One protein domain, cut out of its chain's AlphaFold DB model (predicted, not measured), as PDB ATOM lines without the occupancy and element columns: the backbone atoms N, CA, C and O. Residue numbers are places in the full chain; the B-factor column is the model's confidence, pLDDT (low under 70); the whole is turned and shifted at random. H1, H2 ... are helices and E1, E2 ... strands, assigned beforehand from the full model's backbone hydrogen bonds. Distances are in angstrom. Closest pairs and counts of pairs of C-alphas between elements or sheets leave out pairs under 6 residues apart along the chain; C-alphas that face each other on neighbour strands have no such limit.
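AT A GLANCE: This is residues 4 to 94 of the 325 residues of an uncharacterized protein of Aphanomyces astaci (UniProt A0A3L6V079). A long, narrow hairpin of strands E1 and E2 reaches out from a loose body in which H2 lies in the middle, between H1 and a small unit of E3, H3 and E4. The tip of the hairpin, residues 30 to 35, sticks out. The printed part has 91 residues, with three named helices and four named strands in the order H1 E1 E2 H2 E3 H3 E4, of mixed class. E1 - E2 is an antiparallel sheet, E3 - E4 a parallel one. It is only just loose, close to compact, with a radius of gyration of the C-alphas of 15.0 A and spans of 36 by 33 by 28 A.

HOW THE PARTS SIT: E1, residues 23 to 31, and E2, residues 34 to 42, form a hairpin, antiparallel at 162 degrees; N 27 and O 38 are 2.9 A apart, within hydrogen-bond range. Both are apart from H3, residues 78 to 87. H2, residues 50 to 61, touches H3 with residues 51 to 52 alone, the closest C-alphas being those of Glu 52 and Ala 87, 6.2 A, at a steep tilt of 53 degrees, the same way. H1, residues 4 to 17, is close to H2 but not clearly touching: the closest C-alphas, of Met 6 and Val 61, are 7.0 A apart, at a shallow tilt of 15 degrees, opposite ways. E3, residues 72 to 74, H3 and E4, residues 91 to 93, make a strand-helix-strand unit, two parallel neighbour strands with a helix between them in the chain, and its crossover is right-handed; N 92 and O 72 are 2.8 A apart. In H1, H2 and H3 every O i to N i+4 pair is within hydrogen-bond range.

IN THESE COORDINATES: E1 is 26.4 A long, E2 25.7 A, H1 20.2 A, H2 16.6 A and H3 14.1 A. H1 begins at C-alpha 4 (154.654, 125.131, 149.692), and E4 ends at C-alpha 93 (144.124, 156.688, 134.077).

THE WHOLE: The C-alphas farthest apart, of Ser 33 and Asp 46, are 39.8 A apart. The printed part has no cut and no long link. Its mean pLDDT is 74.0; 28 residues are under 70, among them residues 41 to 53.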
ATOM      1  N   ASP A   4     154.635 125.138 148.219       67.69
ATOM      2  CA  ASP A   4     154.654 125.131 149.692       67.69
ATOM      3  C   ASP A   4     155.800 125.942 150.316       67.69
ATOM      4  O   ASP A   4     155.755 126.303 151.490       67.69
ATOM      5  N   ALA A   5     156.885 126.168 149.573       70.00
ATOM      6  CA  ALA A   5     158.004 126.985 150.041       70.00
ATOM      7  C   ALA A   5     157.705 128.480 149.866       70.00
ATOM      8  O   ALA A   5     158.094 129.282 150.708       70.00
ATOM      9  N   MET A   6     156.976 128.832 148.804       64.44
ATOM     10  CA  MET A   6     156.524 130.199 148.549       64.44
ATOM     11  C   MET A   6     155.468 130.628 149.572       64.44
ATOM     12  O   MET A   6     155.607 131.700 150.153       64.44
ATOM     13  N   CYS A   7     154.475 129.775 149.863       69.62
ATOM     14  CA  CYS A   7     153.454 130.075 150.874       69.62
ATOM     15  C   CYS A   7     154.074 130.317 152.255       69.62
ATOM     16  O   CYS A   7     153.821 131.354 152.855       69.62
ATOM     17  N   ARG A   8     154.971 129.433 152.714       76.12
ATOM     18  CA  ARG A   8     155.645 129.589 154.016       76.12
ATOM     19  C   ARG A   8     156.515 130.840 154.104       76.12
ATOM     20  O   ARG A   8     156.559 131.494 155.141       76.12
ATOM     21  N   TRP A   9     157.205 131.184 153.019       75.94
ATOM     22  CA  TRP A   9     157.975 132.424 152.959       75.94
ATOM     23  C   TRP A   9     157.063 133.656 153.037       75.94
ATOM     24  O   TRP A   9     157.353 134.592 153.780       75.94
ATOM     25  N   MET A  10     155.936 133.629 152.317       67.44
ATOM     26  CA  MET A  10     154.955 134.712 152.303       67.44
ATOM     27  C   MET A  10     154.287 134.890 153.671       67.44
ATOM     28  O   MET A  10     154.200 136.012 154.159       67.44
ATOM     29  N   GLU A  11     153.893 133.794 154.322       76.81
ATOM     30  CA  GLU A  11     153.359 133.781 155.690       76.81
ATOM     31  C   GLU A  11     154.354 134.386 156.690       76.81
ATOM     32  O   GLU A  11     153.978 135.266 157.465       76.81
ATOM     33  N   SER A  12     155.636 133.995 156.623       79.06
ATOM     34  CA  SER A  12     156.696 134.554 157.477       79.06
ATOM     35  C   SER A  12     156.821 136.066 157.294       79.06
ATOM     36  O   SER A  12     156.758 136.820 158.263       79.06
ATOM     37  N   LYS A  13     156.920 136.525 156.041       72.38
ATOM     38  CA  LYS A  13     157.063 137.945 155.698       72.38
ATOM     39  C   LYS A  13     155.863 138.793 156.115       72.38
ATOM     40  O   LYS A  13     156.046 139.916 156.587       72.38
ATOM     41  N   ILE A  14     154.648 138.278 155.923       73.94
ATOM     42  CA  ILE A  14     153.417 138.945 156.360       73.94
ATOM     43  C   ILE A  14     153.413 139.054 157.889       73.94
ATOM     44  O   ILE A  14     153.149 140.139 158.401       73.94
ATOM     45  N   SER A  15     153.789 137.989 158.609       75.62
ATOM     46  CA  SER A  15     153.864 138.015 160.077       75.62
ATOM     47  C   SER A  15     154.885 139.028 160.612       75.62
ATOM     48  O   SER A  15     154.607 139.701 161.594       75.62
ATOM     49  N   GLU A  16     156.024 139.203 159.932       78.50
ATOM     50  CA  GLU A  16     157.050 140.193 160.298       78.50
ATOM     51  C   GLU A  16     156.601 141.641 160.049       78.50
ATOM     52  O   GLU A  16     157.119 142.571 160.664       78.50
ATOM     53  N   THR A  17     155.683 141.846 159.101       72.94
ATOM     54  CA  THR A  17     155.267 143.184 158.651       72.94
ATOM     55  C   THR A  17     154.017 143.681 159.380       72.94
ATOM     56  O   THR A  17     153.826 144.892 159.504       72.94
ATOM     57  N   LEU A  18     153.155 142.773 159.848       72.69
ATOM     58  CA  LEU A  18     151.931 143.119 160.566       72.69
ATOM     59  C   LEU A  18     152.238 143.515 162.021       72.69
ATOM     60  O   LEU A  18     152.885 142.751 162.734       72.69
ATOM     61  N   PRO A  19     151.757 144.676 162.500       71.62
ATOM     62  CA  PRO A  19     151.854 145.031 163.913       71.62
ATOM     63  C   PRO A  19     150.929 144.159 164.779       71.62
ATOM     64  O   PRO A  19     150.037 143.488 164.268       71.62
ATOM     65  N   GLU A  20     151.077 144.228 166.107       76.19
ATOM     66  CA  GLU A  20     150.223 143.485 167.057       76.19
ATOM     67  C   GLU A  20     148.725 143.812 166.924       76.19
ATOM     68  O   GLU A  20     147.868 143.018 167.305       76.19
ATOM     69  N   SER A  21     148.386 144.990 166.396       64.19
ATOM     70  CA  SER A  21     147.009 145.401 166.122       64.19
ATOM     71  C   SER A  21     146.920 146.108 164.775       64.19
ATOM     72  O   SER A  21     147.618 147.091 164.529       64.19
ATOM     73  N   PHE A  22     146.033 145.623 163.911       79.06
ATOM     74  CA  PHE A  22     145.762 146.167 162.582       79.06
ATOM     75  C   PHE A  22     144.273 146.021 162.252       79.06
ATOM     76  O   PHE A  22     143.579 145.169 162.807       79.06
ATOM     77  N   ALA A  23     143.771 146.855 161.346       65.12
ATOM     78  CA  ALA A  23     142.428 146.717 160.798       65.12
ATOM     79  C   ALA A  23     142.462 145.880 159.514       65.12
ATOM     80  O   ALA A  23     143.483 145.808 158.834       65.12
ATOM     81  N   ILE A  24     141.340 145.256 159.162       70.00
ATOM     82  CA  ILE A  24     141.183 144.535 157.897       70.00
ATOM     83  C   ILE A  24     140.174 145.295 157.040       70.00
ATOM     84  O   ILE A  24     139.026 145.481 157.436       70.00
ATOM     85  N   VAL A  25     140.607 145.723 155.860       71.12
ATOM     86  CA  VAL A  25     139.741 146.204 154.783       71.12
ATOM     87  C   VAL A  25     139.423 145.009 153.903       71.12
ATOM     88  O   VAL A  25     140.333 144.294 153.494       71.12
ATOM     89  N   TYR A  26     138.155 144.783 153.594       67.12
ATOM     90  CA  TYR A  26     137.765 143.744 152.652       67.12
ATOM     91  C   TYR A  26     136.830 144.318 151.592       67.12
ATOM     92  O   TYR A  26     136.022 145.198 151.884       67.12
ATOM     93  N   ASP A  27     136.959 143.821 150.368       67.00
ATOM     94  CA  ASP A  27     136.081 144.146 149.249       67.00
ATOM     95  C   ASP A  27     135.677 142.860 148.530       67.00
ATOM     96  O   ASP A  27     136.473 141.927 148.423       67.00
ATOM     97  N   GLY A  28     134.434 142.795 148.068       71.88
ATOM     98  CA  GLY A  28     133.861 141.610 147.446       71.88
ATOM     99  C   GLY A  28     133.206 141.951 146.119       71.88
ATOM    100  O   GLY A  28     132.362 142.843 146.052       71.88
ATOM    101  N   TRP A  29     133.545 141.212 145.067       77.25
ATOM    102  CA  TRP A  29     132.910 141.366 143.758       77.25
ATOM    103  C   TRP A  29     132.618 140.015 143.113       77.25
ATOM    104  O   TRP A  29     133.157 138.978 143.494       77.25
ATOM    105  N   THR A  30     131.751 140.025 142.107       66.69
ATOM    106  CA  THR A  30     131.369 138.829 141.353       66.69
ATOM    107  C   THR A  30     131.760 139.026 139.898       66.69
ATOM    108  O   THR A  30     131.462 140.069 139.320       66.69
ATOM    109  N   SER A  31     132.413 138.032 139.298       63.19
ATOM    110  CA  SER A  31     132.624 137.971 137.849       63.19
ATOM    111  C   SER A  31     132.194 136.594 137.348       63.19
ATOM    112  O   SER A  31     132.687 135.559 137.810       63.19
ATOM    113  N   GLY A  32     131.198 136.583 136.457       76.44
ATOM    114  CA  GLY A  32     130.498 135.365 136.052       76.44
ATOM    115  C   GLY A  32     129.842 134.661 137.245       76.44
ATOM    116  O   GLY A  32     129.079 135.266 137.994       76.44
ATOM    117  N   SER A  33     130.150 133.377 137.427       74.19
ATOM    118  CA  SER A  33     129.685 132.560 138.557       74.19
ATOM    119  C   SER A  33     130.635 132.562 139.763       74.19
ATOM    120  O   SER A  33     130.394 131.832 140.722       74.19
ATOM    121  N   THR A  34     131.731 133.327 139.718       62.78
ATOM    122  CA  THR A  34     132.773 133.303 140.756       62.78
ATOM    123  C   THR A  34     132.705 134.554 141.625       62.78
ATOM    124  O   THR A  34     132.712 135.677 141.115       62.78
ATOM    125  N   HIS A  35     132.671 134.352 142.943       66.38
ATOM    126  CA  HIS A  35     132.792 135.410 143.941       66.38
ATOM    127  C   HIS A  35     134.253 135.578 144.347       66.38
ATOM    128  O   HIS A  35     134.924 134.613 144.711       66.38
ATOM    129  N   TYR A  36     134.726 136.814 144.301       65.00
ATOM    130  CA  TYR A  36     136.061 137.216 144.701       65.00
ATOM    131  C   TYR A  36     135.953 138.048 145.966       65.00
ATOM    132  O   TYR A  36     135.043 138.863 146.107       65.00
ATOM    133  N   VAL A  37     136.899 137.846 146.875       63.94
ATOM    134  CA  VAL A  37     137.066 138.683 148.057       63.94
ATOM    135  C   VAL A  37     138.529 139.087 148.120       63.94
ATOM    136  O   VAL A  37     139.412 138.229 148.140       63.94
ATOM    137  N   ALA A  38     138.787 140.388 148.138       69.88
ATOM    138  CA  ALA A  38     140.082 140.940 148.489       69.88
ATOM    139  C   ALA A  38     140.065 141.308 149.972       69.88
ATOM    140  O   ALA A  38     139.125 141.939 150.444       69.88
ATOM    141  N   MET A  39     141.105 140.918 150.704       71.31
ATOM    142  CA  MET A  39     141.309 141.299 152.099       71.31
ATOM    143  C   MET A  39     142.684 141.945 152.226       71.31
ATOM    144  O   MET A  39     143.681 141.391 151.768       71.31
ATOM    145  N   PHE A  40     142.734 143.107 152.861       71.50
ATOM    146  CA  PHE A  40     143.935 143.895 153.087       71.50
ATOM    147  C   PHE A  40     144.045 144.207 154.572       71.50
ATOM    148  O   PHE A  40     143.099 144.709 155.173       71.50
ATOM    149  N   ALA A  41     145.207 143.965 155.165       69.62
ATOM    150  CA  ALA A  41     145.510 144.536 156.467       69.62
ATOM    151  C   ALA A  41     145.914 146.008 156.297       69.62
ATOM    152  O   ALA A  41     146.709 146.341 155.420       69.62
ATOM    153  N   THR A  42     145.377 146.883 157.137       67.06
ATOM    154  CA  THR A  42     145.722 148.303 157.195       67.06
ATOM    155  C   THR A  42     146.113 148.684 158.616       67.06
ATOM    156  O   THR A  42     145.483 148.275 159.593       67.06
ATOM    157  N   PHE A  43     147.192 149.440 158.739       69.31
ATOM    158  CA  PHE A  43     147.753 149.881 160.008       69.31
ATOM    159  C   PHE A  43     148.501 151.203 159.794       69.31
ATOM    160  O   PHE A  43     148.947 151.468 158.673       69.31
ATOM    161  N   PRO A  44     148.622 152.059 160.827       52.75
ATOM    162  CA  PRO A  44     149.305 153.340 160.706       52.75
ATOM    163  C   PRO A  44     150.749 153.133 160.242       52.75
ATOM    164  O   PRO A  44     151.535 152.450 160.895       52.75
ATOM    165  N   ASN A  45     151.092 153.711 159.097       61.59
ATOM    166  CA  ASN A  45     152.455 153.766 158.601       61.59
ATOM    167  C   ASN A  45     152.651 155.150 157.982       61.59
ATOM    168  O   ASN A  45     152.109 155.440 156.918       61.59
ATOM    169  N   ASP A  46     153.422 156.002 158.655       52.53
ATOM    170  CA  ASP A  46     153.640 157.409 158.280       52.53
ATOM    171  C   ASP A  46     154.442 157.584 156.978       52.53
ATOM    172  O   ASP A  46     154.753 158.699 156.558       52.53
ATOM    173  N   SER A  47     154.804 156.487 156.307       55.97
ATOM    174  CA  SER A  47     155.552 156.533 155.061       55.97
ATOM    175  C   SER A  47     154.647 156.314 153.844       55.97
ATOM    176  O   SER A  47     154.199 155.206 153.559       55.97
ATOM    177  N   HIS A  48     154.513 157.347 153.001       50.84
ATOM    178  CA  HIS A  48     154.031 157.208 151.613       50.84
ATOM    179  C   HIS A  48     154.832 156.160 150.799       50.84
ATOM    180  O   HIS A  48     154.389 155.710 149.746       50.84
ATOM    181  N   ARG A  49     155.996 155.735 151.316       53.72
ATOM    182  CA  ARG A  49     156.871 154.678 150.783       53.72
ATOM    183  C   ARG A  49     156.371 153.252 151.068       53.72
ATOM    184  O   ARG A  49     156.993 152.298 150.607       53.72
ATOM    185  N   GLY A  50     155.285 153.082 151.828       60.53
ATOM    186  CA  GLY A  50     154.698 151.768 152.113       60.53
ATOM    187  C   GLY A  50     154.217 151.044 150.852       60.53
ATOM    188  O   GLY A  50     154.476 149.854 150.697       60.53
ATOM    189  N   TYR A  51     153.605 151.772 149.912       66.44
ATOM    190  CA  TYR A  51     153.072 151.202 148.668       66.44
ATOM    191  C   TYR A  51     154.161 150.657 147.741       66.44
ATOM    192  O   TYR A  51     153.990 149.602 147.144       66.44
ATOM    193  N   GLU A  52     155.297 151.348 147.650       68.31
ATOM    194  CA  GLU A  52     156.464 150.898 146.888       68.31
ATOM    195  C   GLU A  52     157.023 149.578 147.426       68.31
ATOM    196  O   GLU A  52     157.212 148.624 146.673       68.31
ATOM    197  N   LYS A  53     157.226 149.501 148.748       69.44
ATOM    198  CA  LYS A  53     157.691 148.275 149.410       69.44
ATOM    199  C   LYS A  53     156.690 147.137 149.256       69.44
ATOM    200  O   LYS A  53     157.093 145.988 149.111       69.44
ATOM    201  N   TYR A  54     155.398 147.455 149.293       72.94
ATOM    202  CA  TYR A  54     154.336 146.483 149.076       72.94
ATOM    203  C   TYR A  54     154.327 145.967 147.632       72.94
ATOM    204  O   TYR A  54     154.227 144.761 147.425       72.94
ATOM    205  N   LEU A  55     154.500 146.845 146.639       74.88
ATOM    206  CA  LEU A  55     154.632 146.448 145.237       74.88
ATOM    207  C   LEU A  55     155.831 145.514 145.041       74.88
ATOM    208  O   LEU A  55     155.667 144.435 144.478       74.88
ATOM    209  N   ASP A  56     157.006 145.886 145.552       76.56
ATOM    210  CA  ASP A  56     158.215 145.054 145.465       76.56
ATOM    211  C   ASP A  56     158.039 143.711 146.167       76.56
ATOM    212  O   ASP A  56     158.487 142.681 145.671       76.56
ATOM    213  N   PHE A  57     157.357 143.711 147.313       73.94
ATOM    214  CA  PHE A  57     157.028 142.493 148.037       73.94
ATOM    215  C   PHE A  57     156.136 141.567 147.201       73.94
ATOM    216  O   PHE A  57     156.493 140.406 147.006       73.94
ATOM    217  N   VAL A  58     155.017 142.074 146.673       74.94
ATOM    218  CA  VAL A  58     154.079 141.291 145.854       74.94
ATOM    219  C   VAL A  58     154.765 140.769 144.596       74.94
ATOM    220  O   VAL A  58     154.634 139.592 144.277       74.94
ATOM    221  N   LEU A  59     155.531 141.606 143.896       75.44
ATOM    222  CA  LEU A  59     156.285 141.176 142.717       75.44
ATOM    223  C   LEU A  59     157.318 140.102 143.093       75.44
ATOM    224  O   LEU A  59     157.401 139.069 142.423       75.44
ATOM    225  N   GLY A  60     158.016 140.284 144.215       74.38
ATOM    226  CA  GLY A  60     158.998 139.343 144.743       74.38
ATOM    227  C   GLY A  60     158.424 137.958 145.051       74.38
ATOM    228  O   GLY A  60     159.094 136.963 144.771       74.38
ATOM    229  N   VAL A  61     157.172 137.865 145.526       72.25
ATOM    230  CA  VAL A  61     156.458 136.578 145.706       72.25
ATOM    231  C   VAL A  61     156.450 135.774 144.403       72.25
ATOM    232  O   VAL A  61     156.653 134.562 144.416       72.25
ATOM    233  N   TYR A  62     156.271 136.445 143.265       72.94
ATOM    234  CA  TYR A  62     156.214 135.816 141.944       72.94
ATOM    235  C   TYR A  62     157.573 135.762 141.229       72.94
ATOM    236  O   TYR A  62     157.631 135.403 140.049       72.94
ATOM    237  N   GLY A  63     158.670 136.109 141.916       77.44
ATOM    238  CA  GLY A  63     159.999 136.216 141.310       77.44
ATOM    239  C   GLY A  63     160.059 137.290 140.222       77.44
ATOM    240  O   GLY A  63     160.735 137.105 139.208       77.44
ATOM    241  N   LYS A  64     159.288 138.363 140.397       80.81
ATOM    242  CA  LYS A  64     159.216 139.524 139.515       80.81
ATOM    243  C   LYS A  64     159.745 140.762 140.227       80.81
ATOM    244  O   LYS A  64     159.818 140.809 141.452       80.81
ATOM    245  N   ASP A  65     160.065 141.775 139.444       84.06
ATOM    246  CA  ASP A  65     160.446 143.104 139.904       84.06
ATOM    247  C   ASP A  65     159.695 144.188 139.113       84.06
ATOM    248  O   ASP A  65     158.864 143.900 138.241       84.06
ATOM    249  N   ARG A  66     159.958 145.460 139.436       79.19
ATOM    250  CA  ARG A  66     159.315 146.609 138.776       79.19
ATOM    251  C   ARG A  66     159.630 146.703 137.279       79.19
ATOM    252  O   ARG A  66     158.849 147.313 136.551       79.19
ATOM    253  N   GLU A  67     160.720 146.104 136.797       83.94
ATOM    254  CA  GLU A  67     161.054 146.078 135.364       83.94
ATOM    255  C   GLU A  67     160.126 145.144 134.586       83.94
ATOM    256  O   GLU A  67     159.915 145.322 133.388       83.94
ATOM    257  N   ASN A  68     159.496 144.182 135.263       82.56
ATOM    258  CA  ASN A  68     158.462 143.347 134.657       82.56
ATOM    259  C   ASN A  68     157.104 144.055 134.532       82.56
ATOM    260  O   ASN A  68     156.213 143.536 133.855       82.56
ATOM    261  N   VAL A  69     156.923 145.213 135.176       83.81
ATOM    262  CA  VAL A  69     155.672 145.973 135.137       83.81
ATOM    263  C   VAL A  69     155.738 147.017 134.024       83.81
ATOM    264  O   VAL A  69     156.544 147.949 134.038       83.81
ATOM    265  N   VAL A  70     154.852 146.856 133.043       85.00
ATOM    266  CA  VAL A  70     154.773 147.723 131.856       85.00
ATOM    267  C   VAL A  70     153.867 148.940 132.057       85.00
ATOM    268  O   VAL A  70     154.075 149.955 131.401       85.00
ATOM    269  N   ALA A  71     152.873 148.839 132.946       87.44
ATOM    270  CA  ALA A  71     151.965 149.923 133.301       87.44
ATOM    271  C   ALA A  71     151.253 149.650 134.634       87.44
ATOM    272  O   ALA A  71     151.001 148.496 134.987       87.44
ATOM    273  N   LEU A  72     150.855 150.717 135.320       86.62
ATOM    274  CA  LEU A  72     149.879 150.710 136.407       86.62
ATOM    275  C   LEU A  72     148.536 151.221 135.881       86.62
ATOM    276  O   LEU A  72     148.487 152.180 135.114       86.62
ATOM    277  N   ILE A  73     147.436 150.599 136.294       82.81
ATOM    278  CA  ILE A  73     146.086 150.976 135.858       82.81
ATOM    279  C   ILE A  73     145.271 151.312 137.101       82.81
ATOM    280  O   ILE A  73     145.142 150.482 137.998       82.81
ATOM    281  N   GLY A  74     144.732 152.527 137.164       77.56
ATOM    282  CA  GLY A  74     143.994 152.997 138.335       77.56
ATOM    283  C   GLY A  74     143.231 154.290 138.074       77.56
ATOM    284  O   GLY A  74     143.320 154.879 136.998       77.56
ATOM    285  N   ASP A  75     142.449 154.735 139.058       75.69
ATOM    286  CA  ASP A  75     141.811 156.050 138.988       75.69
ATOM    287  C   ASP A  75     142.839 157.196 139.039       75.69
ATOM    288  O   ASP A  75     143.982 157.023 139.453       75.69
ATOM    289  N   ASN A  76     142.449 158.397 138.606       73.25
ATOM    290  CA  ASN A  76     143.383 159.529 138.504       73.25
ATOM    291  C   ASN A  76     143.602 160.229 139.857       73.25
ATOM    292  O   ASN A  76     143.988 161.405 139.897       73.25
ATOM    293  N   PHE A  77     143.343 159.537 140.969       77.56
ATOM    294  CA  PHE A  77     143.490 160.096 142.302       77.56
ATOM    295  C   PHE A  77     144.953 160.475 142.580       77.56
ATOM    296  O   PHE A  77     145.893 159.868 142.059       77.56
ATOM    297  N   SER A  78     145.168 161.522 143.384       77.56
ATOM    298  CA  SER A  78     146.510 162.056 143.662       77.56
ATOM    299  C   SER A  78     147.453 160.995 144.226       77.56
ATOM    300  O   SER A  78     148.603 160.937 143.796       77.56
ATOM    301  N   THR A  79     146.962 160.119 145.105       76.94
ATOM    302  CA  THR A  79     147.748 159.024 145.689       76.94
ATOM    303  C   THR A  79     148.216 158.023 144.638       76.94
ATOM    304  O   THR A  79     149.390 157.668 144.633       76.94
ATOM    305  N   ASN A  80     147.350 157.620 143.704       81.00
ATOM    306  CA  ASN A  80     147.707 156.656 142.661       81.00
ATOM    307  C   ASN A  80     148.686 157.258 141.646       81.00
ATOM    308  O   ASN A  80     149.659 156.611 141.261       81.00
ATOM    309  N   ARG A  81     148.508 158.540 141.302       82.00
ATOM    310  CA  ARG A  81     149.481 159.272 140.476       82.00
ATOM    311  C   ARG A  81     150.832 159.424 141.173       82.00
ATOM    312  O   ARG A  81     151.867 159.260 140.534       82.00
ATOM    313  N   ALA A  82     150.837 159.734 142.469       82.19
ATOM    314  CA  ALA A  82     152.063 159.818 143.257       82.19
ATOM    315  C   ALA A  82     152.763 158.455 143.335       82.19
ATOM    316  O   ALA A  82     153.969 158.381 143.120       82.19
ATOM    317  N   PHE A  83     152.002 157.384 143.559       82.06
ATOM    318  CA  PHE A  83     152.511 156.020 143.576       82.06
ATOM    319  C   PHE A  83     153.154 155.624 142.245       82.06
ATOM    320  O   PHE A  83     154.275 155.132 142.255       82.06
ATOM    321  N   ALA A  84     152.516 155.905 141.106       85.50
ATOM    322  CA  ALA A  84     153.094 155.600 139.797       85.50
ATOM    323  C   ALA A  84     154.422 156.332 139.544       85.50
ATOM    324  O   ALA A  84     155.399 155.718 139.114       85.50
ATOM    325  N   ARG A  85     154.491 157.624 139.901       86.06
ATOM    326  CA  ARG A  85     155.730 158.418 139.815       86.06
ATOM    327  C   ARG A  85     156.837 157.846 140.692       86.06
ATOM    328  O   ARG A  85     157.968 157.730 140.239       86.06
ATOM    329  N   LEU A  86     156.505 157.497 141.932       83.25
ATOM    330  CA  LEU A  86     157.439 156.909 142.890       83.25
ATOM    331  C   LEU A  86     157.907 155.512 142.456       83.25
ATOM    332  O   LEU A  86     159.080 155.177 142.598       83.25
ATOM    333  N   ALA A  87     157.012 154.713 141.872       81.50
ATOM    334  CA  ALA A  87     157.329 153.396 141.335       81.50
ATOM    335  C   ALA A  87     158.160 153.461 140.042       81.50
ATOM    336  O   ALA A  87     158.797 152.468 139.695       81.50
ATOM    337  N   GLY A  88     158.164 154.601 139.338       85.81
ATOM    338  CA  GLY A  88     158.817 154.758 138.037       85.81
ATOM    339  C   GLY A  88     158.123 153.977 136.916       85.81
ATOM    340  O   GLY A  88     158.769 153.593 135.944       85.81
ATOM    341  N   VAL A  89     156.823 153.704 137.062       86.94
ATOM    342  CA  VAL A  89     156.030 152.907 136.115       86.94
ATOM    343  C   VAL A  89     154.947 153.795 135.491       86.94
ATOM    344  O   VAL A  89     154.241 154.468 136.245       86.94
ATOM    345  N   PRO A  90     154.772 153.790 134.153       90.19
ATOM    346  CA  PRO A  90     153.720 154.563 133.496       90.19
ATOM    347  C   PRO A  90     152.326 154.212 134.017       90.19
ATOM    348  O   PRO A  90     152.038 153.046 134.298       90.19
ATOM    349  N   MET A  91     151.441 155.200 134.102       87.69
ATOM    350  CA  MET A  91     150.072 155.020 134.571       87.69
ATOM    351  C   MET A  91     149.046 155.279 133.469       87.69
ATOM    352  O   MET A  91     149.059 156.323 132.822       87.69
ATOM    353  N   ILE A  92     148.094 154.358 133.329       87.44
ATOM    354  CA  ILE A  92     146.871 154.558 132.550       87.44
ATOM    355  C   ILE A  92     145.758 154.964 133.508       87.44
ATOM    356  O   ILE A  92     145.405 154.224 134.434       87.44
ATOM    357  N   GLY A  93     145.201 156.146 133.265       83.38
ATOM    358  CA  GLY A  93     144.124 156.688 134.077       83.38
ATOM    359  C   GLY A  93     142.756 156.055 133.807       83.38
ATOM    360  O   GLY A  93     142.448 155.604 132.701       83.38
ATOM    361  N   CYS A  94     141.868 156.092 134.799       85.12
ATOM    362  CA  CYS A  94     140.485 155.652 134.638       85.12
ATOM    363  C   CYS A  94     139.715 156.622 133.731       85.12
ATOM    364  O   CYS A  94     139.331 157.722 134.139       85.12
TER     365      CYS A  94